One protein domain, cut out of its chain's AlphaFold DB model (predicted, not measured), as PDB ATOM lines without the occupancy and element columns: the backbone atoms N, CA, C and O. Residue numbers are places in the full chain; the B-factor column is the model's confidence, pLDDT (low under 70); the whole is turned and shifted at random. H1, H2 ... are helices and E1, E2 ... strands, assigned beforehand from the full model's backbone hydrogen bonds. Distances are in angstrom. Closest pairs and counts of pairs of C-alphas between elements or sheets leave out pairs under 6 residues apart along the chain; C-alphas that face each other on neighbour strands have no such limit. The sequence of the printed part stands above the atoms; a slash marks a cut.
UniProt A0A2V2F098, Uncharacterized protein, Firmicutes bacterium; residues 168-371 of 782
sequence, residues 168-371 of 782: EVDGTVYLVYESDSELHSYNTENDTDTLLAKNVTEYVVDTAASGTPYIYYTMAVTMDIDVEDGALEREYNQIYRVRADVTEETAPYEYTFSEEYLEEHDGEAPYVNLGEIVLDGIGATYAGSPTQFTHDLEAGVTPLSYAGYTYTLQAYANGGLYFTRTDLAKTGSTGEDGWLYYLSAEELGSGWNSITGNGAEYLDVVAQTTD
ATOM      1  N   GLU A 168      27.545 -16.979 -41.590       89.31
ATOM      2  CA  GLU A 168      27.495 -18.431 -41.388       89.31
ATOM      3  C   GLU A 168      27.407 -18.739 -39.893       89.31
ATOM      4  O   GLU A 168      28.188 -18.227 -39.098       89.31
ATOM      5  N   VAL A 169      26.459 -19.589 -39.504       88.19
ATOM      6  CA  VAL A 169      26.336 -20.118 -38.148       88.19
ATOM      7  C   VAL A 169      26.183 -21.627 -38.224       88.19
ATOM      8  O   VAL A 169      25.231 -22.127 -38.817       88.19
ATOM      9  N   ASP A 170      27.107 -22.358 -37.593       87.81
ATOM     10  CA  ASP A 170      27.093 -23.826 -37.522       87.81
ATOM     11  C   ASP A 170      26.934 -24.523 -38.897       87.81
ATOM     12  O   ASP A 170      26.412 -25.635 -38.988       87.81
ATOM     13  N   GLY A 171      27.430 -23.889 -39.969       88.56
ATOM     14  CA  GLY A 171      27.343 -24.380 -41.351       88.56
ATOM     15  C   GLY A 171      26.143 -23.860 -42.151       88.56
ATOM     16  O   GLY A 171      26.109 -24.028 -43.367       88.56
ATOM     17  N   THR A 172      25.173 -23.222 -41.495       92.25
ATOM     18  CA  THR A 172      24.003 -22.617 -42.138       92.25
ATOM     19  C   THR A 172      24.290 -21.152 -42.444       92.25
ATOM     20  O   THR A 172      24.686 -20.396 -41.557       92.25
ATOM     21  N   VAL A 173      24.053 -20.723 -43.685       93.38
ATOM     22  CA  VAL A 173      24.206 -19.316 -44.078       93.38
ATOM     23  C   VAL A 173      22.881 -18.574 -43.931       93.38
ATOM     24  O   VAL A 173      21.824 -19.058 -44.344       93.38
ATOM     25  N   TYR A 174      22.954 -17.380 -43.364       93.81
ATOM     26  CA  TYR A 174      21.848 -16.464 -43.155       93.81
ATOM     27  C   TYR A 174      22.118 -15.166 -43.905       93.81
ATOM     28  O   TYR A 174      23.245 -14.671 -43.906       93.81
ATOM     29  N   LEU A 175      21.081 -14.613 -44.522       93.69
ATOM     30  CA  LEU A 175      21.084 -13.258 -45.054       93.69
ATOM     31  C   LEU A 175      20.395 -12.343 -44.050       93.69
ATOM     32  O   LEU A 175      19.205 -12.502 -43.797       93.69
ATOM     33  N   VAL A 176      21.124 -11.372 -43.520       91.94
ATOM     34  CA  VAL A 176      20.548 -10.309 -42.700       91.94
ATOM     35  C   VAL A 176      20.369  -9.073 -43.562       91.94
ATOM     36  O   VAL A 176      21.305  -8.672 -44.249       91.94
ATOM     37  N   TYR A 177      19.183  -8.475 -43.531       91.81
ATOM     38  CA  TYR A 177      18.864  -7.285 -44.309       91.81
ATOM     39  C   TYR A 177      17.926  -6.352 -43.539       91.81
ATOM     40  O   TYR A 177      17.198  -6.785 -42.642       91.81
ATOM     41  N   GLU A 178      17.970  -5.066 -43.880       89.31
ATOM     42  CA  GLU A 178      17.057  -4.051 -43.351       89.31
ATOM     43  C   GLU A 178      15.981  -3.705 -44.385       89.31
ATOM     44  O   GLU A 178      16.260  -3.559 -45.574       89.31
ATOM     45  N   SER A 179      14.735  -3.605 -43.931       89.81
ATOM     46  CA  SER A 179      13.605  -3.165 -44.746       89.81
ATOM     47  C   SER A 179      12.581  -2.478 -43.856       89.81
ATOM     48  O   SER A 179      12.163  -3.050 -42.858       89.81
ATOM     49  N   ASP A 180      12.125  -1.284 -44.231       87.81
ATOM     50  CA  ASP A 180      11.074  -0.545 -43.514       87.81
ATOM     51  C   ASP A 180      11.346  -0.358 -41.998       87.81
ATOM     52  O   ASP A 180      10.424  -0.416 -41.181       87.81
ATOM     53  N   SER A 181      12.605  -0.106 -41.600       88.25
ATOM     54  CA  SER A 181      13.036  -0.019 -40.187       88.25
ATOM     55  C   SER A 181      12.857  -1.322 -39.395       88.25
ATOM     56  O   SER A 181      12.738  -1.320 -38.161       88.25
ATOM     57  N   GLU A 182      12.832  -2.445 -40.102       93.25
ATOM     58  CA  GLU A 182      12.817  -3.794 -39.564       93.25
ATOM     59  C   GLU A 182      14.104  -4.520 -39.958       93.25
ATOM     60  O   GLU A 182      14.551  -4.466 -41.103       93.25
ATOM     61  N   LEU A 183      14.701  -5.210 -38.991       93.75
ATOM     62  CA  LEU A 183      15.861  -6.061 -39.207       93.75
ATOM     63  C   LEU A 183      15.378  -7.499 -39.383       93.75
ATOM     64  O   LEU A 183      14.710  -8.035 -38.496       93.75
ATOM     65  N   HIS A 184      15.741  -8.126 -40.494       94.81
ATOM     66  CA  HIS A 184      15.326  -9.481 -40.851       94.81
ATOM     67  C   HIS A 184      16.526 -10.416 -40.962       94.81
ATOM     68  O   HIS A 184      17.640  -9.980 -41.247       94.81
ATOM     69  N   SER A 185      16.294 -11.709 -40.745       94.31
ATOM     70  CA  SER A 185      17.256 -12.776 -41.015       94.31
ATOM     71  C   SER A 185      16.596 -13.910 -41.778       94.31
ATOM     72  O   SER A 185      15.683 -14.575 -41.280       94.31
ATOM     73  N   TYR A 186      17.098 -14.150 -42.980       95.94
ATOM     74  CA  TYR A 186      16.643 -15.201 -43.866       95.94
ATOM     75  C   TYR A 186      17.594 -16.398 -43.821       95.94
ATOM     76  O   TYR A 186      18.769 -16.294 -44.177       95.94
ATOM     77  N   ASN A 187      17.082 -17.558 -43.417       95.62
ATOM     78  CA  ASN A 187      17.817 -18.819 -43.386       95.62
ATOM     79  C   ASN A 187      17.830 -19.474 -44.780       95.62
ATOM     80  O   ASN A 187      16.791 -19.903 -45.284       95.62
ATOM     81  N   THR A 188      19.019 -19.612 -45.374       95.44
ATOM     82  CA  THR A 188      19.176 -20.122 -46.751       95.44
ATOM     83  C   THR A 188      18.988 -21.634 -46.908       95.44
ATOM     84  O   THR A 188      18.907 -22.117 -48.034       95.44
ATOM     85  N   GLU A 189      18.913 -22.404 -45.817       94.50
ATOM     86  CA  GLU A 189      18.708 -23.859 -45.872       94.50
ATOM     87  C   GLU A 189      17.232 -24.268 -45.828       94.50
ATOM     88  O   GLU A 189      16.875 -25.351 -46.303       94.50
ATOM     89  N   ASN A 190      16.372 -23.459 -45.202       94.94
ATOM     90  CA  ASN A 190      14.965 -23.804 -44.975       94.94
ATOM     91  C   ASN A 190      13.965 -22.734 -45.439       94.94
ATOM     92  O   ASN A 190      12.767 -22.894 -45.191       94.94
ATOM     93  N   ASP A 191      14.451 -21.681 -46.093       95.06
ATOM     94  CA  ASP A 191      13.681 -20.573 -46.658       95.06
ATOM     95  C   ASP A 191      12.832 -19.797 -45.631       95.06
ATOM     96  O   ASP A 191      11.777 -19.251 -45.968       95.06
ATOM     97  N   THR A 192      13.257 -19.774 -44.363       95.44
ATOM     98  CA  THR A 192      12.548 -19.059 -43.290       95.44
ATOM     99  C   THR A 192      13.105 -17.655 -43.120       95.44
ATOM    100  O   THR A 192      14.281 -17.490 -42.801       95.44
ATOM    101  N   ASP A 193      12.233 -16.663 -43.264       95.88
ATOM    102  CA  ASP A 193      12.499 -15.264 -42.942       95.88
ATOM    103  C   ASP A 193      12.022 -14.950 -41.518       95.88
ATOM    104  O   ASP A 193      10.871 -15.225 -41.168       95.88
ATOM    105  N   THR A 194      12.918 -14.422 -40.688       95.81
ATOM    106  CA  THR A 194      12.661 -14.112 -39.279       95.81
ATOM    107  C   THR A 194      12.822 -12.618 -39.042       95.81
ATOM    108  O   THR A 194      13.919 -12.083 -39.188       95.81
ATOM    109  N   LEU A 195      11.751 -11.963 -38.591       96.31
ATOM    110  CA  LEU A 195      11.810 -10.591 -38.094       96.31
ATOM    111  C   LEU A 195      12.586 -10.565 -36.768       96.31
ATOM    112  O   LEU A 195      12.089 -11.023 -35.739       96.31
ATOM    113  N   LEU A 196      13.805 -10.028 -36.794       95.88
ATOM    114  CA  LEU A 196      14.691  -9.943 -35.633       95.88
ATOM    115  C   LEU A 196      14.313  -8.788 -34.711       95.88
ATOM    116  O   LEU A 196      14.273  -8.955 -33.493       95.88
ATOM    117  N   ALA A 197      14.058  -7.610 -35.276       96.25
ATOM    118  CA  ALA A 197      13.699  -6.423 -34.514       96.25
ATOM    119  C   ALA A 197      12.882  -5.448 -35.361       96.25
ATOM    120  O   ALA A 197      13.149  -5.271 -36.547       96.25
ATOM    121  N   LYS A 198      11.907  -4.784 -34.733       94.69
ATOM    122  CA  LYS A 198      11.037  -3.786 -35.365       94.69
ATOM    123  C   LYS A 198      11.273  -2.395 -34.791       94.69
ATOM    124  O   LYS A 198      11.417  -2.256 -33.580       94.69
ATOM    125  N   ASN A 199      11.199  -1.367 -35.638       89.62
ATOM    126  CA  ASN A 199      11.484   0.032 -35.294       89.62
ATOM    127  C   ASN A 199      12.948   0.241 -34.868       89.62
ATOM    128  O   ASN A 199      13.238   0.961 -33.908       89.62
ATOM    129  N   VAL A 200      13.871  -0.420 -35.569       88.31
ATOM    130  CA  VAL A 200      15.308  -0.199 -35.394       88.31
ATOM    131  C   VAL A 200      15.637   1.222 -35.849       88.31
ATOM    132  O   VAL A 200      15.248   1.630 -36.939       88.31
ATOM    133  N   THR A 201      16.308   1.998 -34.993       80.62
ATOM    134  CA  THR A 201      16.653   3.402 -35.297       80.62
ATOM    135  C   THR A 201      18.031   3.524 -35.943       80.62
ATOM    136  O   THR A 201      18.203   4.263 -36.905       80.62
ATOM    137  N   GLU A 202      18.999   2.779 -35.419       84.69
ATOM    138  CA  GLU A 202      20.392   2.734 -35.863       84.69
ATOM    139  C   GLU A 202      20.905   1.316 -35.639       84.69
ATOM    140  O   GLU A 202      20.490   0.660 -34.674       84.69
ATOM    141  N   TYR A 203      21.823   0.858 -36.488       89.12
ATOM    142  CA  TYR A 203      22.523  -0.400 -36.285       89.12
ATOM    143  C   TYR A 203      23.957  -0.339 -36.809       89.12
ATOM    144  O   TYR A 203      24.271   0.409 -37.730       89.12
ATOM    145  N   VAL A 204      24.818  -1.162 -36.218       88.62
ATOM    146  CA  VAL A 204      26.155  -1.473 -36.723       88.62
ATOM    147  C   VAL A 204      26.310  -2.985 -36.761       88.62
ATOM    148  O   VAL A 204      25.802  -3.702 -35.893       88.62
ATOM    149  N   VAL A 205      26.991  -3.484 -37.785       78.62
ATOM    150  CA  VAL A 205      27.245  -4.917 -37.939       78.62
ATOM    151  C   VAL A 205      28.670  -5.212 -37.500       78.62
ATOM    152  O   VAL A 205      29.581  -4.456 -37.829       78.62
ATOM    153  N   ASP A 206      28.866  -6.316 -36.783       78.75
ATOM    154  CA  ASP A 206      30.186  -6.921 -36.632       78.75
ATOM    155  C   ASP A 206      30.679  -7.389 -38.010       78.75
ATOM    156  O   ASP A 206      30.279  -8.443 -38.507       78.75
ATOM    157  N   THR A 207      31.498  -6.560 -38.653       60.91
ATOM    158  CA  THR A 207      32.150  -6.860 -39.933       60.91
ATOM    159  C   THR A 207      33.459  -7.624 -39.756       60.91
ATOM    160  O   THR A 207      34.090  -7.979 -40.753       60.91
ATOM    161  N   ALA A 208      33.894  -7.895 -38.518       51.41
ATOM    162  CA  ALA A 208      35.079  -8.703 -38.304       51.41
ATOM    163  C   ALA A 208      34.812 -10.128 -38.808       51.41
ATOM    164  O   ALA A 208      33.700 -10.649 -38.721       51.41
ATOM    165  N   ALA A 209      35.853 -10.797 -39.303       50.81
ATOM    166  CA  ALA A 209      35.810 -12.182 -39.779       50.81
ATOM    167  C   ALA A 209      35.562 -13.215 -38.646       50.81
ATOM    168  O   ALA A 209      36.071 -14.334 -38.689       50.81
ATOM    169  N   SER A 210      34.806 -12.846 -37.605       47.88
ATOM    170  CA  SER A 210      34.601 -13.559 -36.343       47.88
ATOM    171  C   SER A 210      33.758 -14.833 -36.480       47.88
ATOM    172  O   SER A 210      33.650 -15.603 -35.528       47.88
ATOM    173  N   GLY A 211      33.180 -15.103 -37.657       51.12
ATOM    174  CA  GLY A 211      32.413 -16.324 -37.927       51.12
ATOM    175  C   GLY A 211      31.080 -16.420 -37.175       51.12
ATOM    176  O   GLY A 211      30.418 -17.446 -37.270       51.12
ATOM    177  N   THR A 212      30.677 -15.380 -36.437       60.47
ATOM    178  CA  THR A 212      29.366 -15.257 -35.776       60.47
ATOM    179  C   THR A 212      28.971 -13.777 -35.666       60.47
ATOM    180  O   THR A 212      28.980 -13.233 -34.558       60.47
ATOM    181  N   PRO A 213      28.673 -13.086 -36.780       72.50
ATOM    182  CA  PRO A 213      28.457 -11.647 -36.743       72.50
ATOM    183  C   PRO A 213      27.208 -11.320 -35.917       72.50
ATOM    184  O   PRO A 213      26.116 -11.849 -36.156       72.50
ATOM    185  N   TYR A 214      27.385 -10.456 -34.923       87.88
ATOM    186  CA  TYR A 214      26.286  -9.827 -34.203       87.88
ATOM    187  C   TYR A 214      25.921  -8.507 -34.874       87.88
ATOM    188  O   TYR A 214      26.785  -7.769 -35.343       87.88
ATOM    189  N   ILE A 215      24.633  -8.179 -34.857       90.06
ATOM    190  CA  ILE A 215      24.152  -6.850 -35.233       90.06
ATOM    191  C   ILE A 215      23.779  -6.128 -33.956       90.06
ATOM    192  O   ILE A 215      22.931  -6.610 -33.201       90.06
ATOM    193  N   TYR A 216      24.426  -4.994 -33.718       94.12
ATOM    194  CA  TYR A 216      24.128  -4.105 -32.606       94.12
ATOM    195  C   TYR A 216      23.180  -3.027 -33.091       94.12
ATOM    196  O   TYR A 216      23.364  -2.494 -34.180       94.12
ATOM    197  N   TYR A 217      22.170  -2.697 -32.301       95.56
ATOM    198  CA  TYR A 217      21.184  -1.693 -32.674       95.56
ATOM    199  C   TYR A 217      20.598  -1.011 -31.451       95.56
ATOM    200  O   TYR A 217      20.583  -1.565 -30.349       95.56
ATOM    201  N   THR A 218      20.093   0.202 -31.652       96.19
ATOM    202  CA  THR A 218      19.386   0.933 -30.600       96.19
ATOM    203  C   THR A 218      17.881   0.806 -30.747       96.19
ATOM    204  O   THR A 218      17.349   0.864 -31.860       96.19
ATOM    205  N   MET A 219      17.189   0.729 -29.613       94.94
ATOM    206  CA  MET A 219      15.732   0.806 -29.548       94.94
ATOM    207  C   MET A 219      15.279   1.878 -28.561       94.94
ATOM    208  O   MET A 219      15.769   1.952 -27.431       94.94
ATOM    209  N   ALA A 220      14.305   2.686 -28.979       94.94
ATOM    210  CA  ALA A 220      13.572   3.572 -28.082       94.94
ATOM    211  C   ALA A 220      12.674   2.762 -27.130       94.94
ATOM    212  O   ALA A 220      12.210   1.670 -27.464       94.94
ATOM    213  N   VAL A 221      12.399   3.314 -25.946       94.81
ATOM    214  CA  VAL A 221      11.567   2.650 -24.932       94.81
ATOM    215  C   VAL A 221      10.233   3.371 -24.787       94.81
ATOM    216  O   VAL A 221      10.189   4.538 -24.411       94.81
ATOM    217  N   THR A 222       9.130   2.648 -24.987       93.38
ATOM    218  CA  THR A 222       7.768   3.196 -24.872       93.38
ATOM    219  C   THR A 222       6.967   2.419 -23.835       93.38
ATOM    220  O   THR A 222       6.741   1.221 -23.969       93.38
ATOM    221  N   MET A 223       6.531   3.089 -22.769       92.06
ATOM    222  CA  MET A 223       5.618   2.509 -21.779       92.06
ATOM    223  C   MET A 223       4.207   2.401 -22.364       92.06
ATOM    224  O   MET A 223       3.792   3.289 -23.104       92.06
ATOM    225  N   ASP A 224       3.476   1.345 -21.988       91.25
ATOM    226  CA  ASP A 224       2.080   1.110 -22.382       91.25
ATOM    227  C   ASP A 224       1.881   1.163 -23.912       91.25
ATOM    228  O   ASP A 224       0.912   1.728 -24.416       91.25
ATOM    229  N   ILE A 225       2.837   0.595 -24.662       91.56
ATOM    230  CA  ILE A 225       2.864   0.619 -26.135       91.56
ATOM    231  C   ILE A 225       1.645  -0.070 -26.777       91.56
ATOM    232  O   ILE A 225       1.280   0.235 -27.908       91.56
ATOM    233  N   ASP A 226       1.000  -0.978 -26.049       91.94
ATOM    234  CA  ASP A 226      -0.201  -1.709 -26.445       91.94
ATOM    235  C   ASP A 226      -1.504  -1.043 -25.965       91.94
ATOM    236  O   ASP A 226      -2.566  -1.663 -26.000       91.94
ATOM    237  N   VAL A 227      -1.441   0.213 -25.509       89.25
ATOM    238  CA  VAL A 227      -2.607   1.002 -25.093       89.25
ATOM    239  C   VAL A 227      -2.836   2.150 -26.075       89.25
ATOM    240  O   VAL A 227      -2.040   3.090 -26.153       89.25
ATOM    241  N   GLU A 228      -3.961   2.108 -26.796       81.31
ATOM    242  CA  GLU A 228      -4.362   3.170 -27.730       81.31
ATOM    243  C   GLU A 228      -4.429   4.535 -27.011       81.31
ATOM    244  O   GLU A 228      -5.022   4.659 -25.936       81.31
ATOM    245  N   ASP A 229      -3.775   5.556 -27.580       81.75
ATOM    246  CA  ASP A 229      -3.609   6.909 -27.013       81.75
ATOM    247  C   ASP A 229      -2.960   6.978 -25.604       81.75
ATOM    248  O   ASP A 229      -2.925   8.047 -24.983       81.75
ATOM    249  N   GLY A 230      -2.448   5.856 -25.081       82.12
ATOM    250  CA  GLY A 230      -1.848   5.732 -23.747       82.12
ATOM    251  C   GLY A 230      -0.326   5.584 -23.737       82.12
ATOM    252  O   GLY A 230       0.276   5.749 -22.677       82.12
ATOM    253  N   ALA A 231       0.282   5.314 -24.895       89.44
ATOM    254  CA  ALA A 231       1.718   5.111 -25.037       89.44
ATOM    255  C   ALA A 231       2.535   6.343 -24.603       89.44
ATOM    256  O   ALA A 231       2.240   7.481 -24.982       89.44
ATOM    257  N   LEU A 232       3.587   6.115 -23.813       91.75
ATOM    258  CA  LEU A 232       4.481   7.157 -23.302       91.75
ATOM    259  C   LEU A 232       5.940   6.815 -23.608       91.75
ATOM    260  O   LEU A 232       6.522   5.930 -22.974       91.75
ATOM    261  N   GLU A 233       6.542   7.557 -24.532       92.50
ATOM    262  CA  GLU A 233       7.971   7.460 -24.839       92.50
ATOM    263  C   GLU A 233       8.827   7.845 -23.622       92.50
ATOM    264  O   GLU A 233       8.505   8.752 -22.842       92.50
ATOM    265  N   ARG A 234       9.924   7.114 -23.434       93.69
ATOM    266  CA  ARG A 234      10.985   7.442 -22.487       93.69
ATOM    267  C   ARG A 234      12.063   8.249 -23.193       93.69
ATOM    268  O   ARG A 234      12.297   8.083 -24.379       93.69
ATOM    269  N   GLU A 235      12.728   9.108 -22.427       93.62
ATOM    270  CA  GLU A 235      13.819   9.945 -22.942       93.62
ATOM    271  C   GLU A 235      15.127   9.156 -23.139       93.62
ATOM    272  O   GLU A 235      16.014   9.631 -23.836       93.62
ATOM    273  N   TYR A 236      15.246   7.964 -22.539       95.44
ATOM    274  CA  TYR A 236      16.391   7.065 -22.695       95.44
ATOM    275  C   TYR A 236      16.131   6.003 -23.771       95.44
ATOM    276  O   TYR A 236      14.979   5.662 -24.055       95.44
ATOM    277  N   ASN A 237      17.202   5.432 -24.319       96.62
ATOM    278  CA  ASN A 237      17.145   4.288 -25.231       96.62
ATOM    279  C   ASN A 237      17.993   3.117 -24.697       96.62
ATOM    280  O   ASN A 237      18.552   3.167 -23.598       96.62
ATOM    281  N   GLN A 238      18.009   2.020 -25.446       97.56
ATOM    282  CA  GLN A 238      18.705   0.784 -25.091       97.56
ATOM    283  C   GLN A 238      19.534   0.302 -26.277       97.56
ATOM    284  O   GLN A 238      19.108   0.472 -27.419       97.56
ATOM    285  N   ILE A 239      20.679  -0.326 -26.004       97.94
ATOM    286  CA  ILE A 239      21.472  -1.045 -27.007       97.94
ATOM    287  C   ILE A 239      21.160  -2.534 -26.879       97.94
ATOM    288  O   ILE A 239      21.233  -3.091 -25.782       97.94
ATOM    289  N   TYR A 240      20.859  -3.176 -28.001       97.12
ATOM    290  CA  TYR A 240      20.696  -4.621 -28.134       97.12
ATOM    291  C   TYR A 240      21.727  -5.185 -29.106       97.12
ATOM    292  O   TYR A 240      22.257  -4.459 -29.948       97.12
ATOM    293  N   ARG A 241      21.979  -6.492 -29.009       94.75
ATOM    294  CA  ARG A 241      22.674  -7.272 -30.035       94.75
ATOM    295  C   ARG A 241      21.859  -8.495 -30.424       94.75
ATOM    296  O   ARG A 241      21.184  -9.083 -29.583       94.75
ATOM    297  N   VAL A 242      21.942  -8.916 -31.678       93.56
ATOM    298  CA  VAL A 242      21.226 -10.101 -32.170       93.56
ATOM    299  C   VAL A 242      22.103 -10.931 -33.100       93.56
ATOM    300  O   VAL A 242      22.932 -10.381 -33.823       93.56
ATOM    301  N   ARG A 243      21.931 -12.257 -33.064       91.38
ATOM    302  CA  ARG A 243      22.554 -13.188 -34.016       91.38
ATOM    303  C   ARG A 243      21.589 -13.524 -35.142       91.38
ATOM    304  O   ARG A 243      20.383 -13.568 -34.922       91.38
ATOM    305  N   ALA A 244      22.131 -13.857 -36.307       90.81
ATOM    306  CA  ALA A 244      21.329 -14.223 -37.470       90.81
ATOM    307  C   ALA A 244      20.503 -15.517 -37.282       90.81
ATOM    308  O   ALA A 244      19.452 -15.659 -37.896       90.81
ATOM    309  N   ASP A 245      20.932 -16.442 -36.417       92.50
ATOM    310  CA  ASP A 245      20.260 -17.725 -36.159       92.50
ATOM    311  C   ASP A 245      19.240 -17.692 -35.008       92.50
ATOM    312  O   ASP A 245      18.698 -18.735 -34.632       92.50
ATOM    313  N   VAL A 246      18.984 -16.525 -34.405       94.12
ATOM    314  CA  VAL A 246      17.988 -16.437 -33.334       94.12
ATOM    315  C   VAL A 246      16.581 -16.678 -33.886       94.12
ATOM    316  O   VAL A 246      16.246 -16.314 -35.009       94.12
ATOM    317  N   THR A 247      15.737 -17.284 -33.064       94.00
ATOM    318  CA  THR A 247      14.325 -17.548 -33.351       94.00
ATOM    319  C   THR A 247      13.491 -17.091 -32.164       94.00
ATOM    320  O   THR A 247      14.026 -16.897 -31.073       94.00
ATOM    321  N   GLU A 248      12.172 -16.999 -32.324       92.62
ATOM    322  CA  GLU A 248      11.266 -16.744 -31.193       92.62
ATOM    323  C   GLU A 248      11.458 -17.750 -30.039       92.62
ATOM    324  O   GLU A 248      11.333 -17.384 -28.875       92.62
ATOM    325  N   GLU A 249      11.810 -19.010 -30.335       93.88
ATOM    326  CA  GLU A 249      12.035 -20.047 -29.317       93.88
ATOM    327  C   GLU A 249      13.368 -19.892 -28.568       93.88
ATOM    328  O   GLU A 249      13.513 -20.394 -27.450       93.88
ATOM    329  N   THR A 250      14.354 -19.245 -29.192       93.69
ATOM    330  CA  THR A 250      15.706 -19.055 -28.643       93.69
ATOM    331  C   THR A 250      15.977 -17.624 -28.189       93.69
ATOM    332  O   THR A 250      17.038 -17.370 -27.618       93.69
ATOM    333  N   ALA A 251      15.026 -16.710 -28.401       94.88
ATOM    334  CA  ALA A 251      15.105 -15.333 -27.949       94.88
ATOM    335  C   ALA A 251      15.274 -15.263 -26.417       94.88
ATOM    336  O   ALA A 251      14.657 -16.040 -25.679       94.88
ATOM    337  N   PRO A 252      16.103 -14.334 -25.910       94.06
ATOM    338  CA  PRO A 252      16.393 -14.239 -24.480       94.06
ATOM    339  C   PRO A 252      15.207 -13.715 -23.660       94.06
ATOM    340  O   PRO A 252      15.140 -13.970 -22.455       94.06
ATOM    341  N   TYR A 253      14.270 -13.010 -24.301       95.00
ATOM    342  CA  TYR A 253      13.135 -12.361 -23.653       95.00
ATOM    343  C   TYR A 253      11.823 -12.694 -24.361       95.00
ATOM    344  O   TYR A 253      11.770 -12.816 -25.581       95.00
ATOM    345  N   GLU A 254      10.750 -12.794 -23.577       93.88
ATOM    346  CA  GLU A 254       9.382 -12.964 -24.062       93.88
ATOM    347  C   GLU A 254       8.588 -11.695 -23.740       93.88
ATOM    348  O   GLU A 254       8.548 -11.257 -22.586       93.88
ATOM    349  N   TYR A 255       7.945 -11.113 -24.752       93.25
ATOM    350  CA  TYR A 255       7.109  -9.924 -24.602       93.25
ATOM    351  C   TYR A 255       5.635 -10.291 -24.699       93.25
ATOM    352  O   TYR A 255       5.235 -11.129 -25.507       93.25
ATOM    353  N   THR A 256       4.810  -9.639 -23.883       93.19
ATOM    354  CA  THR A 256       3.368  -9.896 -23.853       93.19
ATOM    355  C   THR A 256       2.594  -8.604 -24.039       93.19
ATOM    356  O   THR A 256       2.900  -7.598 -23.397       93.19
ATOM    357  N   PHE A 257       1.555  -8.665 -24.869       93.69
ATOM    358  CA  PHE A 257       0.684  -7.535 -25.189       93.69
ATOM    359  C   PHE A 257      -0.774  -7.890 -24.904       93.69
ATOM    360  O   PHE A 257      -1.146  -9.067 -24.855       93.69
ATOM    361  N   SER A 258      -1.600  -6.873 -24.676       93.44
ATOM    362  CA  SER A 258      -3.014  -7.053 -24.367       93.44
ATOM    363  C   SER A 258      -3.767  -7.764 -25.500       93.44
ATOM    364  O   SER A 258      -3.552  -7.501 -26.684       93.44
ATOM    365  N   GLU A 259      -4.689  -8.664 -25.134       94.12
ATOM    366  CA  GLU A 259      -5.550  -9.355 -26.108       94.12
ATOM    367  C   GLU A 259      -6.381  -8.357 -26.929       94.12
ATOM    368  O   GLU A 259      -6.586  -8.573 -28.116       94.12
ATOM    369  N   GLU A 260      -6.819  -7.253 -26.310       93.00
ATOM    370  CA  GLU A 260      -7.574  -6.183 -26.973       93.00
ATOM    371  C   GLU A 260      -6.759  -5.548 -28.105       93.00
ATOM    372  O   GLU A 260      -7.238  -5.501 -29.236       93.00
ATOM    373  N   TYR A 261      -5.502  -5.171 -27.841       93.00
ATOM    374  CA  TYR A 261      -4.614  -4.637 -28.873       93.00
ATOM    375  C   TYR A 261      -4.417  -5.639 -30.012       93.00
ATOM    376  O   TYR A 261      -4.621  -5.314 -31.179       93.00
ATOM    377  N   LEU A 262      -4.069  -6.886 -29.685       93.88
ATOM    378  CA  LEU A 262      -3.816  -7.909 -30.700       93.88
ATOM    379  C   LEU A 262      -5.069  -8.201 -31.543       93.88
ATOM    380  O   LEU A 262      -4.961  -8.359 -32.756       93.88
ATOM    381  N   GLU A 263      -6.267  -8.234 -30.952       93.44
ATOM    382  CA  GLU A 263      -7.523  -8.401 -31.699       93.44
ATOM    383  C   GLU A 263      -7.797  -7.231 -32.657       93.44
ATOM    384  O   GLU A 263      -8.281  -7.446 -33.773       93.44
ATOM    385  N   GLU A 264      -7.487  -6.000 -32.248       93.88
ATOM    386  CA  GLU A 264      -7.664  -4.799 -33.069       93.88
ATOM    387  C   GLU A 264      -6.604  -4.659 -34.174       93.88
ATOM    388  O   GLU A 264      -6.874  -4.057 -35.220       93.88
ATOM    389  N   HIS A 265      -5.442  -5.286 -33.978       90.94
ATOM    390  CA  HIS A 265      -4.280  -5.241 -34.865       90.94
ATOM    391  C   HIS A 265      -4.030  -6.555 -35.622       90.94
ATOM    392  O   HIS A 265      -2.908  -6.846 -36.015       90.94
ATOM    393  N   ASP A 266      -5.080  -7.349 -35.876       93.88
ATOM    394  CA  ASP A 266      -5.008  -8.586 -36.679       93.88
ATOM    395  C   ASP A 266      -3.963  -9.614 -36.145       93.88
ATOM    396  O   ASP A 266      -3.514 -10.499 -36.873       93.88
ATOM    397  N   GLY A 267      -3.620  -9.538 -34.854       90.62
ATOM    398  CA  GLY A 267      -2.623 -10.364 -34.168       90.62
ATOM    399  C   GLY A 267      -1.192  -9.821 -34.206       90.62
ATOM    400  O   GLY A 267      -0.304 -10.463 -33.652       90.62
ATOM    401  N   GLU A 268      -0.952  -8.670 -34.836       90.44
ATOM    402  CA  GLU A 268       0.381  -8.076 -34.951       90.44
ATOM    403  C   GLU A 268       0.810  -7.406 -33.640       90.44
ATOM    404  O   GLU A 268       0.116  -6.542 -33.097       90.44
ATOM    405  N   ALA A 269       1.980  -7.794 -33.136       92.06
ATOM    406  CA  ALA A 269       2.572  -7.173 -31.962       92.06
ATOM    407  C   ALA A 269       3.064  -5.744 -32.279       92.06
ATOM    408  O   ALA A 269       3.657  -5.517 -33.338       92.06
ATOM    409  N   PRO A 270       2.896  -4.779 -31.352       91.50
ATOM    410  CA  PRO A 270       3.417  -3.420 -31.521       91.50
ATOM    411  C   PRO A 270       4.949  -3.353 -31.464       91.50
ATOM    412  O   PRO A 270       5.539  -2.339 -31.835       91.50
ATOM    413  N   TYR A 271       5.592  -4.408 -30.961       92.94
ATOM    414  CA  TYR A 271       7.022  -4.478 -30.709       92.94
ATOM    415  C   TYR A 271       7.521  -5.903 -30.937       92.94
ATOM    416  O   TYR A 271       6.905  -6.861 -30.468       92.94
ATOM    417  N   VAL A 272       8.648  -6.025 -31.636       95.25
ATOM    418  CA  VAL A 272       9.376  -7.278 -31.856       95.25
ATOM    419  C   VAL A 272      10.853  -6.991 -31.627       95.25
ATOM    420  O   VAL A 272      11.374  -6.010 -32.158       95.25
ATOM    421  N   ASN A 273      11.504  -7.821 -30.818       96.62
ATOM    422  CA  ASN A 273      12.938  -7.774 -30.560       96.62
ATOM    423  C   ASN A 273      13.392  -9.153 -30.059       96.62
ATOM    424  O   ASN A 273      13.013  -9.568 -28.967       96.62
ATOM    425  N   LEU A 274      14.192  -9.858 -30.851       96.94
ATOM    426  CA  LEU A 274      14.766 -11.160 -30.504       96.94
ATOM    427  C   LEU A 274      16.202 -11.045 -29.959       96.94
ATOM    428  O   LEU A 274      16.858 -12.056 -29.716       96.94
ATOM    429  N   GLY A 275      16.710  -9.823 -29.794       95.62
ATOM    430  CA  GLY A 275      18.056  -9.531 -29.327       95.62
ATOM    431  C   GLY A 275      18.241  -9.629 -27.814       95.62
ATOM    432  O   GLY A 275      17.311  -9.513 -27.016       95.62
ATOM    433  N   GLU A 276      19.500  -9.800 -27.428       95.31
ATOM    434  CA  GLU A 276      19.994  -9.699 -26.057       95.31
ATOM    435  C   GLU A 276      20.309  -8.235 -25.732       95.31
ATOM    436  O   GLU A 276      20.885  -7.523 -26.558       95.31
ATOM    437  N   ILE A 277      19.930  -7.771 -24.538       96.75
ATOM    438  CA  ILE A 277      20.208  -6.395 -24.124       96.75
ATOM    439  C   ILE A 277      21.691  -6.242 -23.774       96.75
ATOM    440  O   ILE A 277      22.265  -7.041 -23.035       96.75
ATOM    441  N   VAL A 278      22.316  -5.196 -24.308       97.50
ATOM    442  CA  VAL A 278      23.728  -4.864 -24.084       97.50
ATOM    443  C   VAL A 278      23.828  -3.786 -23.012       97.50
ATOM    444  O   VAL A 278      24.444  -4.007 -21.973       97.50
ATOM    445  N   LEU A 279      23.162  -2.647 -23.211       98.19
ATOM    446  CA  LEU A 279      23.119  -1.547 -22.245       98.19
ATOM    447  C   LEU A 279      21.702  -0.988 -22.128       98.19
ATOM    448  O   LEU A 279      21.048  -0.700 -23.131       98.19
ATOM    449  N   ASP A 280      21.249  -0.792 -20.891       98.00
ATOM    450  CA  ASP A 280      19.955  -0.189 -20.580       98.00
ATOM    451  C   ASP A 280      20.164   1.236 -20.058       98.00
ATOM    452  O   ASP A 280      20.817   1.456 -19.036       98.00
ATOM    453  N   GLY A 281      19.635   2.225 -20.781       96.94
ATOM    454  CA  GLY A 281      19.731   3.641 -20.431       96.94
ATOM    455  C   GLY A 281      18.803   4.084 -19.301       96.94
ATOM    456  O   GLY A 281      18.742   5.278 -19.011       96.94
ATOM    457  N   ILE A 282      18.058   3.181 -18.658       97.12
ATOM    458  CA  ILE A 282      17.097   3.544 -17.614       97.12
ATOM    459  C   ILE A 282      17.718   4.402 -16.499       97.12
ATOM    460  O   ILE A 282      18.743   4.069 -15.912       97.12
ATOM    461  N   GLY A 283      17.059   5.515 -16.164       95.75
ATOM    462  CA  GLY A 283      17.427   6.388 -15.043       95.75
ATOM    463  C   GLY A 283      16.783   6.002 -13.709       95.75
ATOM    464  O   GLY A 283      15.719   5.377 -13.654       95.75
ATOM    465  N   ALA A 284      17.373   6.451 -12.598       94.38
ATOM    466  CA  ALA A 284      16.837   6.226 -11.252       94.38
ATOM    467  C   ALA A 284      15.408   6.783 -11.059       94.38
ATOM    468  O   ALA A 284      14.644   6.252 -10.249       94.38
ATOM    469  N   THR A 285      15.017   7.819 -11.810       93.88
ATOM    470  CA  THR A 285      13.641   8.350 -11.859       93.88
ATOM    471  C   THR A 285      12.615   7.328 -12.347       93.88
ATOM    472  O   THR A 285      11.463   7.378 -11.912       93.88
ATOM    473  N   TYR A 286      13.025   6.391 -13.202       93.56
ATOM    474  CA  TYR A 286      12.163   5.367 -13.792       93.56
ATOM    475  C   TYR A 286      12.238   4.019 -13.064       93.56
ATOM    476  O   TYR A 286      11.387   3.163 -13.293       93.56
ATOM    477  N   ALA A 287      13.167   3.842 -12.117       91.19
ATOM    478  CA  ALA A 287      13.343   2.589 -11.374       91.19
ATOM    479  C   ALA A 287      12.104   2.157 -10.559       91.19
ATOM    480  O   ALA A 287      11.941   0.985 -10.230       91.19
ATOM    481  N   GLY A 288      11.213   3.096 -10.215       91.00
ATOM    482  CA  GLY A 288       9.938   2.801  -9.547       91.00
ATOM    483  C   GLY A 288       8.819   2.332 -10.486       91.00
ATOM    484  O   GLY A 288       7.753   1.943 -10.009       91.00
ATOM    485  N   SER A 289       9.039   2.399 -11.797       91.31
ATOM    486  CA  SER A 289       8.080   2.048 -12.845       91.31
ATOM    487  C   SER A 289       8.812   1.519 -14.091       91.31
ATOM    488  O   SER A 289       8.724   2.154 -15.153       91.31
ATOM    489  N   PRO A 290       9.573   0.412 -13.964       92.38
ATOM    490  CA  PRO A 290      10.242  -0.204 -15.105       92.38
ATOM    491  C   PRO A 290       9.217  -0.681 -16.137       92.38
ATOM    492  O   PRO A 290       8.056  -0.942 -15.803       92.38
ATOM    493  N   THR A 291       9.642  -0.768 -17.391       93.62
ATOM    494  CA  THR A 291       8.833  -1.344 -18.471       93.62
ATOM    495  C   THR A 291       9.147  -2.836 -18.604       93.62
ATOM    496  O   THR A 291      10.082  -3.337 -17.983       93.62
ATOM    497  N   GLN A 292       8.392  -3.558 -19.438       93.38
ATOM    498  CA  GLN A 292       8.723  -4.950 -19.785       93.38
ATOM    499  C   GLN A 292      10.043  -5.090 -20.570       93.38
ATOM    500  O   GLN A 292      10.521  -6.200 -20.755       93.38
ATOM    501  N   PHE A 293      10.628  -3.973 -21.013       95.00
ATOM    502  CA  PHE A 293      11.900  -3.907 -21.739       95.00
ATOM    503  C   PHE A 293      13.103  -3.690 -20.802       95.00
ATOM    504  O   PHE A 293      14.243  -3.668 -21.250       95.00
ATOM    505  N   THR A 294      12.864  -3.492 -19.500       95.50
ATOM    506  CA  THR A 294      13.911  -3.356 -18.478       95.50
ATOM    507  C   THR A 294      14.195  -4.727 -17.861       95.50
ATOM    508  O   THR A 294      13.517  -5.140 -16.917       95.50
ATOM    509  N   HIS A 295      15.199  -5.430 -18.385       94.81
ATOM    510  CA  HIS A 295      15.445  -6.841 -18.051       94.81
ATOM    511  C   HIS A 295      16.250  -7.047 -16.764       94.81
ATOM    512  O   HIS A 295      15.975  -7.968 -15.998       94.81
ATOM    513  N   ASP A 296      17.193  -6.145 -16.481       95.62
ATOM    514  CA  ASP A 296      18.224  -6.355 -15.454       95.62
ATOM    515  C   ASP A 296      18.017  -5.535 -14.167       95.62
ATOM    516  O   ASP A 296      18.897  -5.467 -13.299       95.62
ATOM    517  N   LEU A 297      16.846  -4.905 -14.007       94.75
ATOM    518  CA  LEU A 297      16.506  -4.152 -12.799       94.75
ATOM    519  C   LEU A 297      15.949  -5.077 -11.710       94.75
ATOM    520  O   LEU A 297      14.741  -5.298 -11.602       94.75
ATOM    521  N   GLU A 298      16.831  -5.559 -10.840       90.56
ATOM    522  CA  GLU A 298      16.466  -6.382  -9.686       90.56
ATOM    523  C   GLU A 298      16.870  -5.775  -8.330       90.56
ATOM    524  O   GLU A 298      17.457  -4.695  -8.221       90.56
ATOM    525  N   ALA A 299      16.516  -6.460  -7.238       85.50
ATOM    526  CA  ALA A 299      16.787  -5.985  -5.887       85.50
ATOM    527  C   ALA A 299      18.301  -5.871  -5.619       85.50
ATOM    528  O   ALA A 299      18.978  -6.871  -5.410       85.50
ATOM    529  N   GLY A 300      18.801  -4.637  -5.529       86.31
ATOM    530  CA  GLY A 300      20.223  -4.343  -5.311       86.31
ATOM    531  C   GLY A 300      20.890  -3.658  -6.501       86.31
ATOM    532  O   GLY A 300      21.943  -3.051  -6.317       86.31
ATOM    533  N   VAL A 301      20.246  -3.667  -7.668       93.19
ATOM    534  CA  VAL A 301      20.660  -2.910  -8.851       93.19
ATOM    535  C   VAL A 301      20.128  -1.485  -8.735       93.19
ATOM    536  O   VAL A 301      18.964  -1.262  -8.402       93.19
ATOM    537  N   THR A 302      20.996  -0.498  -8.943       92.25
ATOM    538  CA  THR A 302      20.628   0.923  -8.927       92.25
ATOM    539  C   THR A 302      21.162   1.570 -10.197       92.25
ATOM    540  O   THR A 302      22.375   1.513 -10.402       92.25
ATOM    541  N   PRO A 303      20.302   2.196 -11.020       94.56
ATOM    542  CA  PRO A 303      20.757   2.984 -12.155       94.56
ATOM    543  C   PRO A 303      21.803   4.027 -11.768       94.56
ATOM    544  O   PRO A 303      21.650   4.716 -10.754       94.56
ATOM    545  N   LEU A 304      22.853   4.143 -12.582       91.75
ATOM    546  CA  LEU A 304      23.950   5.078 -12.335       91.75
ATOM    547  C   LEU A 304      23.526   6.533 -12.578       91.75
ATOM    548  O   LEU A 304      23.796   7.395 -11.739       91.75
ATOM    549  N   SER A 305      22.812   6.802 -13.678       92.44
ATOM    550  CA  SER A 305      22.242   8.127 -13.946       92.44
ATOM    551  C   SER A 305      20.923   8.339 -13.203       92.44
ATOM    552  O   SER A 305      20.084   7.443 -13.059       92.44
ATOM    553  N   TYR A 306      20.703   9.578 -12.757       92.00
ATOM    554  CA  TYR A 306      19.423   9.989 -12.194       92.00
ATOM    555  C   TYR A 306      18.310  10.010 -13.250       92.00
ATOM    556  O   TYR A 306      17.218   9.519 -12.967       92.00
ATOM    557  N   ALA A 307      18.574  10.563 -14.439       92.50
ATOM    558  CA  ALA A 307      17.573  10.752 -15.495       92.50
ATOM    559  C   ALA A 307      17.643   9.682 -16.597       92.50
ATOM    560  O   ALA A 307      16.629   9.419 -17.235       92.50
ATOM    561  N   GLY A 308      18.790   9.018 -16.751       95.25
ATOM    562  CA  GLY A 308      19.028   7.979 -17.750       95.25
ATOM    563  C   GLY A 308      20.104   8.375 -18.757       95.25
ATOM    564  O   GLY A 308      20.686   9.456 -18.659       95.25
ATOM    565  N   TYR A 309      20.353   7.486 -19.711       95.94
ATOM    566  CA  TYR A 309      21.324   7.659 -20.784       95.94
ATOM    567  C   TYR A 309      20.677   7.487 -22.155       95.94
ATOM    568  O   TYR A 309      19.788   6.653 -22.326       95.94
ATOM    569  N   THR A 310      21.165   8.236 -23.137       95.50
ATOM    570  CA  THR A 310      20.959   7.919 -24.553       95.50
ATOM    571  C   THR A 310      22.266   7.478 -25.181       95.50
ATOM    572  O   THR A 310      23.327   8.000 -24.830       95.50
ATOM    573  N   TYR A 311      22.170   6.550 -26.125       95.75
ATOM    574  CA  TYR A 311      23.287   6.018 -26.889       95.75
ATOM    575  C   TYR A 311      23.094   6.251 -28.386       95.75
ATOM    576  O   TYR A 311      21.970   6.131 -28.878       95.75
ATOM    577  N   THR A 312      24.196   6.499 -29.088       94.12
ATOM    578  CA  THR A 312      24.282   6.500 -30.558       94.12
ATOM    579  C   THR A 312      25.457   5.620 -30.954       94.12
ATOM    580  O   THR A 312      26.543   5.741 -30.375       94.12
ATOM    581  N   LEU A 313      25.237   4.699 -31.888       93.50
ATOM    582  CA  LEU A 313      26.255   3.721 -32.276       93.50
ATOM    583  C   LEU A 313      27.285   4.372 -33.202       93.50
ATOM    584  O   LEU A 313      26.923   5.157 -34.072       93.50
ATOM    585  N   GLN A 314      28.563   4.042 -33.008       91.44
ATOM    586  CA  GLN A 314      29.660   4.609 -33.791       91.44
ATOM    587  C   GLN A 314      30.224   3.584 -34.776       91.44
ATOM    588  O   GLN A 314      30.210   3.809 -35.982       91.44
ATOM    589  N   ALA A 315      30.719   2.458 -34.260       89.50
ATOM    590  CA  ALA A 315      31.333   1.392 -35.045       89.50
ATOM    591  C   ALA A 315      31.432   0.104 -34.217       89.50
ATOM    592  O   ALA A 315      31.430   0.148 -32.985       89.50
ATOM    593  N   TYR A 316      31.585  -1.035 -34.889       89.56
ATOM    594  CA  TYR A 316      32.099  -2.250 -34.265       89.56
ATOM    595  C   TYR A 316      33.499  -2.520 -34.813       89.56
ATOM    596  O   TYR A 316      33.671  -2.711 -36.014       89.56
ATOM    597  N   ALA A 317      34.498  -2.495 -33.939       88.81
ATOM    598  CA  ALA A 317      35.895  -2.712 -34.291       88.81
ATOM    599  C   ALA A 317      36.644  -3.250 -33.071       88.81
ATOM    600  O   ALA A 317      36.173  -3.131 -31.941       88.81
ATOM    601  N   ASN A 318      37.811  -3.856 -33.288       90.06
ATOM    602  CA  ASN A 318      38.687  -4.325 -32.207       90.06
ATOM    603  C   ASN A 318      38.026  -5.322 -31.228       90.06
ATOM    604  O   ASN A 318      38.450  -5.450 -30.084       90.06
ATOM    605  N   GLY A 319      36.992  -6.048 -31.675       90.12
ATOM    606  CA  GLY A 319      36.255  -7.004 -30.842       90.12
ATOM    607  C   GLY A 319      35.264  -6.365 -29.863       90.12
ATOM    608  O   GLY A 319      34.846  -7.022 -28.909       90.12
ATOM    609  N   GLY A 320      34.864  -5.111 -30.082       92.56
ATOM    610  CA  GLY A 320      33.885  -4.433 -29.241       92.56
ATOM    611  C   GLY A 320      33.133  -3.308 -29.945       92.56
ATOM    612  O   GLY A 320      33.338  -3.006 -31.121       92.56
ATOM    613  N   LEU A 321      32.209  -2.710 -29.200       94.38
ATOM    614  CA  LEU A 321      31.315  -1.668 -29.679       94.38
ATOM    615  C   LEU A 321      31.834  -0.290 -29.269       94.38
ATOM    616  O   LEU A 321      31.963  -0.009 -28.078       94.38
ATOM    617  N   TYR A 322      32.033   0.582 -30.253       94.75
ATOM    618  CA  TYR A 322      32.214   2.015 -30.058       94.75
ATOM    619  C   TYR A 322      30.853   2.711 -30.139       94.75
ATOM    620  O   TYR A 322      30.084   2.496 -31.081       94.75
ATOM    621  N   PHE A 323      30.535   3.546 -29.154       95.38
ATOM    622  CA  PHE A 323      29.263   4.265 -29.090       95.38
ATOM    623  C   PHE A 323      29.399   5.544 -28.271       95.38
ATOM    624  O   PHE A 323      30.188   5.620 -27.328       95.38
ATOM    625  N   THR A 324      28.605   6.556 -28.603       94.81
ATOM    626  CA  THR A 324      28.493   7.736 -27.747       94.81
ATOM    627  C   THR A 324      27.449   7.513 -26.670       94.81
ATOM    628  O   THR A 324      26.448   6.824 -26.882       94.81
ATOM    629  N   ARG A 325      27.673   8.112 -25.501       93.56
ATOM    630  CA  ARG A 325      26.709   8.128 -24.402       93.56
ATOM    631  C   ARG A 325      26.497   9.546 -23.895       93.56
ATOM    632  O   ARG A 325      27.459  10.244 -23.576       93.56
ATOM    633  N   THR A 326      25.231   9.917 -23.726       92.44
ATOM    634  CA  THR A 326      24.820  11.198 -23.137       92.44
ATOM    635  C   THR A 326      24.027  10.976 -21.853       92.44
ATOM    636  O   THR A 326      23.020  10.270 -21.851       92.44
ATOM    637  N   ASP A 327      24.468  11.592 -20.752       92.38
ATOM    638  CA  ASP A 327      23.747  11.606 -19.469       92.38
ATOM    639  C   ASP A 327      22.620  12.650 -19.472       92.38
ATOM    640  O   ASP A 327      22.860  13.856 -19.369       92.38
ATOM    641  N   LEU A 328      21.367  12.189 -19.475       91.44
ATOM    642  CA  LEU A 328      20.177  13.048 -19.500       91.44
ATOM    643  C   LEU A 328      20.047  13.944 -18.255       91.44
ATOM    644  O   LEU A 328      19.284  14.912 -18.245       91.44
ATOM    645  N   ALA A 329      20.777  13.646 -17.173       85.81
ATOM    646  CA  ALA A 329      20.737  14.442 -15.952       85.81
ATOM    647  C   ALA A 329      21.578  15.730 -16.038       85.81
ATOM    648  O   ALA A 329      21.426  16.608 -15.178       85.81
ATOM    649  N   LYS A 330      22.474  15.862 -17.028       74.31
ATOM    650  CA  LYS A 330      23.456  16.953 -17.113       74.31
ATOM    651  C   LYS A 330      23.326  17.717 -18.431       74.31
ATOM    652  O   LYS A 330      23.811  17.290 -19.460       74.31
ATOM    653  N   THR A 331      22.745  18.914 -18.374       52.47
ATOM    654  CA  THR A 331      22.564  19.816 -19.531       52.47
ATOM    655  C   THR A 331      23.640  20.915 -19.626       52.47
ATOM    656  O   THR A 331      23.329  22.070 -19.923       52.47
ATOM    657  N   GLY A 332      24.913  20.616 -19.328       49.47
ATOM    658  CA  GLY A 332      25.983  21.629 -19.333       49.47
ATOM    659  C   GLY A 332      27.406  21.090 -19.518       49.47
ATOM    660  O   GLY A 332      27.667  19.913 -19.297       49.47
ATOM    661  N   SER A 333      28.330  22.000 -19.855       47.81
ATOM    662  CA  SER A 333      29.704  21.802 -20.366       47.81
ATOM    663  C   SER A 333      30.735  21.135 -19.429       47.81
ATOM    664  O   SER A 333      31.934  21.368 -19.562       47.81
ATOM    665  N   THR A 334      30.300  20.340 -18.449       45.84
ATOM    666  CA  THR A 334      31.172  19.622 -17.497       45.84
ATOM    667  C   THR A 334      30.671  18.198 -17.193       45.84
ATOM    668  O   THR A 334      30.886  17.696 -16.088       45.84
ATOM    669  N   GLY A 335      29.926  17.573 -18.113       56.06
ATOM    670  CA  GLY A 335      29.375  16.215 -17.990       56.06
ATOM    671  C   GLY A 335      29.701  15.326 -19.196       56.06
ATOM    672  O   GLY A 335      30.266  15.810 -20.170       56.06
ATOM    673  N   GLU A 336      29.345  14.041 -19.099       66.94
ATOM    674  CA  GLU A 336      29.399  13.056 -20.193       66.94
ATOM    675  C   GLU A 336      28.289  13.371 -21.206       66.94
ATOM    676  O   GLU A 336      27.215  12.772 -21.188       66.94
ATOM    677  N   ASP A 337      28.510  14.408 -22.004       78.25
ATOM    678  CA  ASP A 337      27.617  14.819 -23.082       78.25
ATOM    679  C   ASP A 337      28.273  14.417 -24.402       78.25
ATOM    680  O   ASP A 337      29.240  15.049 -24.827       78.25
ATOM    681  N   GLY A 338      27.824  13.300 -24.981       81.12
ATOM    682  CA  GLY A 338      28.362  12.779 -26.238       81.12
ATOM    683  C   GLY A 338      29.787  12.225 -26.147       81.12
ATOM    684  O   GLY A 338      30.512  12.245 -27.139       81.12
ATOM    685  N   TRP A 339      30.218  11.744 -24.976       91.19
ATOM    686  CA  TRP A 339      31.517  11.068 -24.859       91.19
ATOM    687  C   TRP A 339      31.479   9.738 -25.605       91.19
ATOM    688  O   TRP A 339      30.477   9.024 -25.531       91.19
ATOM    689  N   LEU A 340      32.576   9.406 -26.281       94.75
ATOM    690  CA  LEU A 340      32.763   8.146 -26.980       94.75
ATOM    691  C   LEU A 340      33.324   7.097 -26.020       94.75
ATOM    692  O   LEU A 340      34.380   7.291 -25.409       94.75
ATOM    693  N   TYR A 341      32.618   5.979 -25.936       95.94
ATOM    694  CA  TYR A 341      32.979   4.819 -25.141       95.94
ATOM    695  C   TYR A 341      33.265   3.618 -26.025       95.94
ATOM    696  O   TYR A 341      32.727   3.499 -27.127       95.94
ATOM    697  N   TYR A 342      34.061   2.706 -25.481       96.25
ATOM    698  CA  TYR A 342      34.241   1.363 -25.999       96.25
ATOM    699  C   TYR A 342      33.770   0.328 -24.973       96.25
ATOM    700  O   TYR A 342      34.068   0.436 -23.782       96.25
ATOM    701  N   LEU A 343      33.034  -0.678 -25.451       96.38
ATOM    702  CA  LEU A 343      32.628  -1.859 -24.692       96.38
ATOM    703  C   LEU A 343      33.126  -3.115 -25.408       96.38
ATOM    704  O   LEU A 343      32.628  -3.456 -26.482       96.38
ATOM    705  N   SER A 344      34.070  -3.825 -24.793       94.12
ATOM    706  CA  SER A 344      34.540  -5.118 -25.300       94.12
ATOM    707  C   SER A 344      33.403  -6.141 -25.331       94.12
ATOM    708  O   SER A 344      32.665  -6.298 -24.354       94.12
ATOM    709  N   ALA A 345      33.278  -6.891 -26.428       91.38
ATOM    710  CA  ALA A 345      32.291  -7.963 -26.522       91.38
ATOM    711  C   ALA A 345      32.595  -9.129 -25.563       91.38
ATOM    712  O   ALA A 345      31.689  -9.901 -25.247       91.38
ATOM    713  N   GLU A 346      33.835  -9.251 -25.070       90.56
ATOM    714  CA  GLU A 346      34.228 -10.276 -24.091       90.56
ATOM    715  C   GLU A 346      33.623 -10.044 -22.698       90.56
ATOM    716  O   GLU A 346      33.442 -11.000 -21.941       90.56
ATOM    717  N   GLU A 347      33.255  -8.800 -22.371       91.75
ATOM    718  CA  GLU A 347      32.537  -8.466 -21.130       91.75
ATOM    719  C   GLU A 347      31.101  -9.019 -21.142       91.75
ATOM    720  O   GLU A 347      30.500  -9.297 -20.099       91.75
ATOM    721  N   LEU A 348      30.544  -9.219 -22.341       90.00
ATOM    722  CA  LEU A 348      29.171  -9.654 -22.545       90.00
ATOM    723  C   LEU A 348      29.063 -11.173 -22.378       90.00
ATOM    724  O   LEU A 348      29.261 -11.950 -23.316       90.00
ATOM    725  N   GLY A 349      28.702 -11.611 -21.174       82.00
ATOM    726  CA  GLY A 349      28.554 -13.028 -20.859       82.00
ATOM    727  C   GLY A 349      27.620 -13.330 -19.690       82.00
ATOM    728  O   GLY A 349      26.811 -12.518 -19.248       82.00
ATOM    729  N   SER A 350      27.731 -14.553 -19.165       76.62
ATOM    730  CA  SER A 350      26.878 -15.015 -18.064       76.62
ATOM    731  C   SER A 350      27.096 -14.173 -16.802       76.62
ATOM    732  O   SER A 350      28.159 -14.231 -16.187       76.62
ATOM    733  N   GLY A 351      26.060 -13.436 -16.396       84.88
ATOM    734  CA  GLY A 351      26.101 -12.535 -15.243       84.88
ATOM    735  C   GLY A 351      26.318 -11.062 -15.596       84.88
ATOM    736  O   GLY A 351      26.386 -10.252 -14.671       84.88
ATOM    737  N   TRP A 352      26.396 -10.719 -16.887       95.00
ATOM    738  CA  TRP A 352      26.293  -9.338 -17.349       95.00
ATOM    739  C   TRP A 352      24.975  -8.708 -16.879       95.00
ATOM    740  O   TRP A 352      23.945  -9.378 -16.808       95.00
ATOM    741  N   ASN A 353      25.023  -7.423 -16.531       96.19
ATOM    742  CA  ASN A 353      23.857  -6.638 -16.144       96.19
ATOM    743  C   ASN A 353      23.907  -5.315 -16.907       96.19
ATOM    744  O   ASN A 353      24.756  -4.471 -16.628       96.19
ATOM    745  N   SER A 354      22.980  -5.127 -17.839       97.25
ATOM    746  CA  SER A 354      22.928  -3.988 -18.763       97.25
ATOM    747  C   SER A 354      22.736  -2.621 -18.094       97.25
ATOM    748  O   SER A 354      23.041  -1.595 -18.700       97.25
ATOM    749  N   ILE A 355      22.281  -2.575 -16.837       97.44
ATOM    750  CA  ILE A 355      22.124  -1.328 -16.077       97.44
ATOM    751  C   ILE A 355      23.440  -0.955 -15.396       97.44
ATOM    752  O   ILE A 355      23.907   0.176 -15.534       97.44
ATOM    753  N   THR A 356      24.062  -1.884 -14.661       95.69
ATOM    754  CA  THR A 356      25.361  -1.624 -14.010       95.69
ATOM    755  C   THR A 356      26.531  -1.653 -14.986       95.69
ATOM    756  O   THR A 356      27.562  -1.061 -14.690       95.69
ATOM    757  N   GLY A 357      26.358  -2.270 -16.158       95.69
ATOM    758  CA  GLY A 357      27.310  -2.274 -17.273       95.69
ATOM    759  C   GLY A 357      27.659  -0.877 -17.788       95.69
ATOM    760  O   GLY A 357      28.688  -0.688 -18.417       95.69
ATOM    761  N   ASN A 358      26.859   0.135 -17.435       95.31
ATOM    762  CA  ASN A 358      27.186   1.544 -17.651       95.31
ATOM    763  C   ASN A 358      28.335   2.072 -16.766       95.31
ATOM    764  O   ASN A 358      28.695   3.248 -16.863       95.31
ATOM    765  N   GLY A 359      28.866   1.260 -15.853       92.94
ATOM    766  CA  GLY A 359      29.945   1.637 -14.951       92.94
ATOM    767  C   GLY A 359      31.280   1.845 -15.666       92.94
ATOM    768  O   GLY A 359      31.579   1.198 -16.666       92.94
ATOM    769  N   ALA A 360      32.110   2.734 -15.118       90.62
ATOM    770  CA  ALA A 360      33.461   2.996 -15.625       90.62
ATOM    771  C   ALA A 360      34.407   1.789 -15.470       90.62
ATOM    772  O   ALA A 360      35.527   1.817 -15.958       90.62
ATOM    773  N   GLU A 361      33.989   0.747 -14.751       92.12
ATOM    774  CA  GLU A 361      34.708  -0.521 -14.664       92.12
ATOM    775  C   GLU A 361      34.575  -1.414 -15.911       92.12
ATOM    776  O   GLU A 361      35.363  -2.346 -16.031       92.12
ATOM    777  N   TYR A 362      33.604  -1.149 -16.799       94.69
ATOM    778  CA  TYR A 362      33.352  -1.943 -18.015       94.69
ATOM    779  C   TYR A 362      33.524  -1.147 -19.312       94.69
ATOM    780  O   TYR A 362      33.583  -1.739 -20.386       94.69
ATOM    781  N   LEU A 363      33.527   0.184 -19.220       94.94
ATOM    782  CA  LEU A 363      33.555   1.072 -20.373       94.94
ATOM    783  C   LEU A 363      34.851   1.869 -20.398       94.94
ATOM    784  O   LEU A 363      35.113   2.660 -19.486       94.94
ATOM    785  N   ASP A 364      35.595   1.726 -21.487       94.69
ATOM    786  CA  ASP A 364      36.756   2.562 -21.750       94.69
ATOM    787  C   ASP A 364      36.291   3.899 -22.329       94.69
ATOM    788  O   ASP A 364      35.457   3.945 -23.236       94.69
ATOM    789  N   VAL A 365      36.829   5.006 -21.812       94.06
ATOM    790  CA  VAL A 365      36.608   6.335 -22.395       94.06
ATOM    791  C   VAL A 365      37.612   6.528 -23.524       94.06
ATOM    792  O   VAL A 365      38.806   6.658 -23.262       94.06
ATOM    793  N   VAL A 366      37.126   6.586 -24.762       95.44
ATOM    794  CA  VAL A 366      37.960   6.752 -25.964       95.44
ATOM    795  C   VAL A 366      38.151   8.234 -26.283       95.44
ATOM    796  O   VAL A 366      39.263   8.687 -26.537       95.44
ATOM    797  N   ALA A 367      37.073   9.023 -26.219       93.00
ATOM    798  CA  ALA A 367      37.122  10.465 -26.449       93.00
ATOM    799  C   ALA A 367      36.021  11.203 -25.671       93.00
ATOM    800  O   ALA A 367      34.933  10.680 -25.447       93.00
ATOM    801  N   GLN A 368      36.281  12.452 -25.269       89.25
ATOM    802  CA  GLN A 368      35.298  13.296 -24.560       89.25
ATOM    803  C   GLN A 368      34.432  14.152 -25.505       89.25
ATOM    804  O   GLN A 368      33.621  14.956 -25.051       89.25
ATOM    805  N   THR A 369      34.636  14.007 -26.811       85.00
ATOM    806  CA  THR A 369      33.869  14.609 -27.908       85.00
ATOM    807  C   THR A 369      34.081  13.740 -29.147       85.00
ATOM    808  O   THR A 369      35.123  13.091 -29.266       85.00
ATOM    809  N   THR A 370      33.124  13.740 -30.069       84.75
ATOM    810  CA  THR A 370      33.240  13.064 -31.365       84.75
ATOM    811  C   THR A 370      33.748  13.961 -32.488       84.75
ATOM    812  O   THR A 370      33.888  13.465 -33.597       84.75
ATOM    813  N   ASP A 371      34.116  15.224 -32.227       89.00
ATOM    814  CA  ASP A 371      34.606  16.164 -33.261       89.00
ATOM    815  C   ASP A 371      35.741  15.591 -34.142       89.00
ATOM    816  O   ASP A 371      35.922  16.010 -35.283       89.00
TER     817      ASP A 371
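What this domain is: This is residues 168 to 371 of the 782 residues of an uncharacterized protein of Firmicutes bacterium (UniProt A0A2V2F098). Two strongly twisted four-stranded sheets make a sandwich, only partly face to face, in which E8 packs on E4, E5 and E6; a smaller sheet of E1, E2 and E3 sits at one side. H1 lies far from the middle, within the long excursion between E6 and E7. The printed part has 204 residues, with E1 to E6, H1 and E7 to E11 along the chain, mostly strand, though under half of the residues are in named elements. The sheets, ordered E4 E5 E6 E7, E8 E9 E10 E11 and E1 E2 E3, are antiparallel. The whole is compact, with a radius of gyration of the C-alphas of 17.4 A and spans of 53 by 45 by 33 A.

How they stand to each other: In one sheet, E4, residues 202 to 205, is the antiparallel neighbour of E5, residues 214 to 223, with N 204 and O 216 at 2.8 A. E6, residues 232 to 243, follows, with N 217 and O 240 at 2.9 A, then E7, residues 276 to 280, with N 278 and O 239 at 2.8 A. E6 bends by 88 degrees at residue 235. This sheet makes a sandwich, two sheets face to face, with E8, residues 309 to 317, E9, residues 320 to 327, E10, residues 339 to 344, and E11, residues 364 to 367. E8 to E11 form a meander, each strand the antiparallel neighbour of the one before: N 322 and O 315 are 2.8 A apart, N 341 and O 323 2.8 A, N 340 and O 367 2.8 A. The closest C-alphas of E6 and E8 are those of Tyr 236 and Thr 310, 5.0 A apart. E1, residues 172 to 179, E2, residues 182 to 187, and E3, residues 192 to 198, form another meander, with N 186 and O 175 at 2.8 A and N 194 and O 185 at 2.8 A. The C-alphas of Leu 196 in E3 and Val 242 in E6, the closest of the two, are 7.4 A apart. H1, residues 259 to 264, is not on any of these sheets, and both its O i to N i+4 pairs are within hydrogen-bond range.

Where its parts are: E6 is 29.2 A long, E5 27.1 A, E8 22.4 A, E1 22.2 A and E9 21.3 A. E1 begins at C-alpha 172, (24.003, -22.617, -42.138), and E11 ends at C-alpha 367, (37.122, 10.465, -26.449).

The domain as a whole: The two C-alphas farthest apart are those of Asn 190 and Thr 334, 53.9 A. The printed part has no cut. The links E6 to H1, H1 to E7, E7 to E8, E9 to E10 and E10 to E11 are long. The mean pLDDT of the printed part is 89.9, with residues 207 to 212 and 331 to 336 under 70.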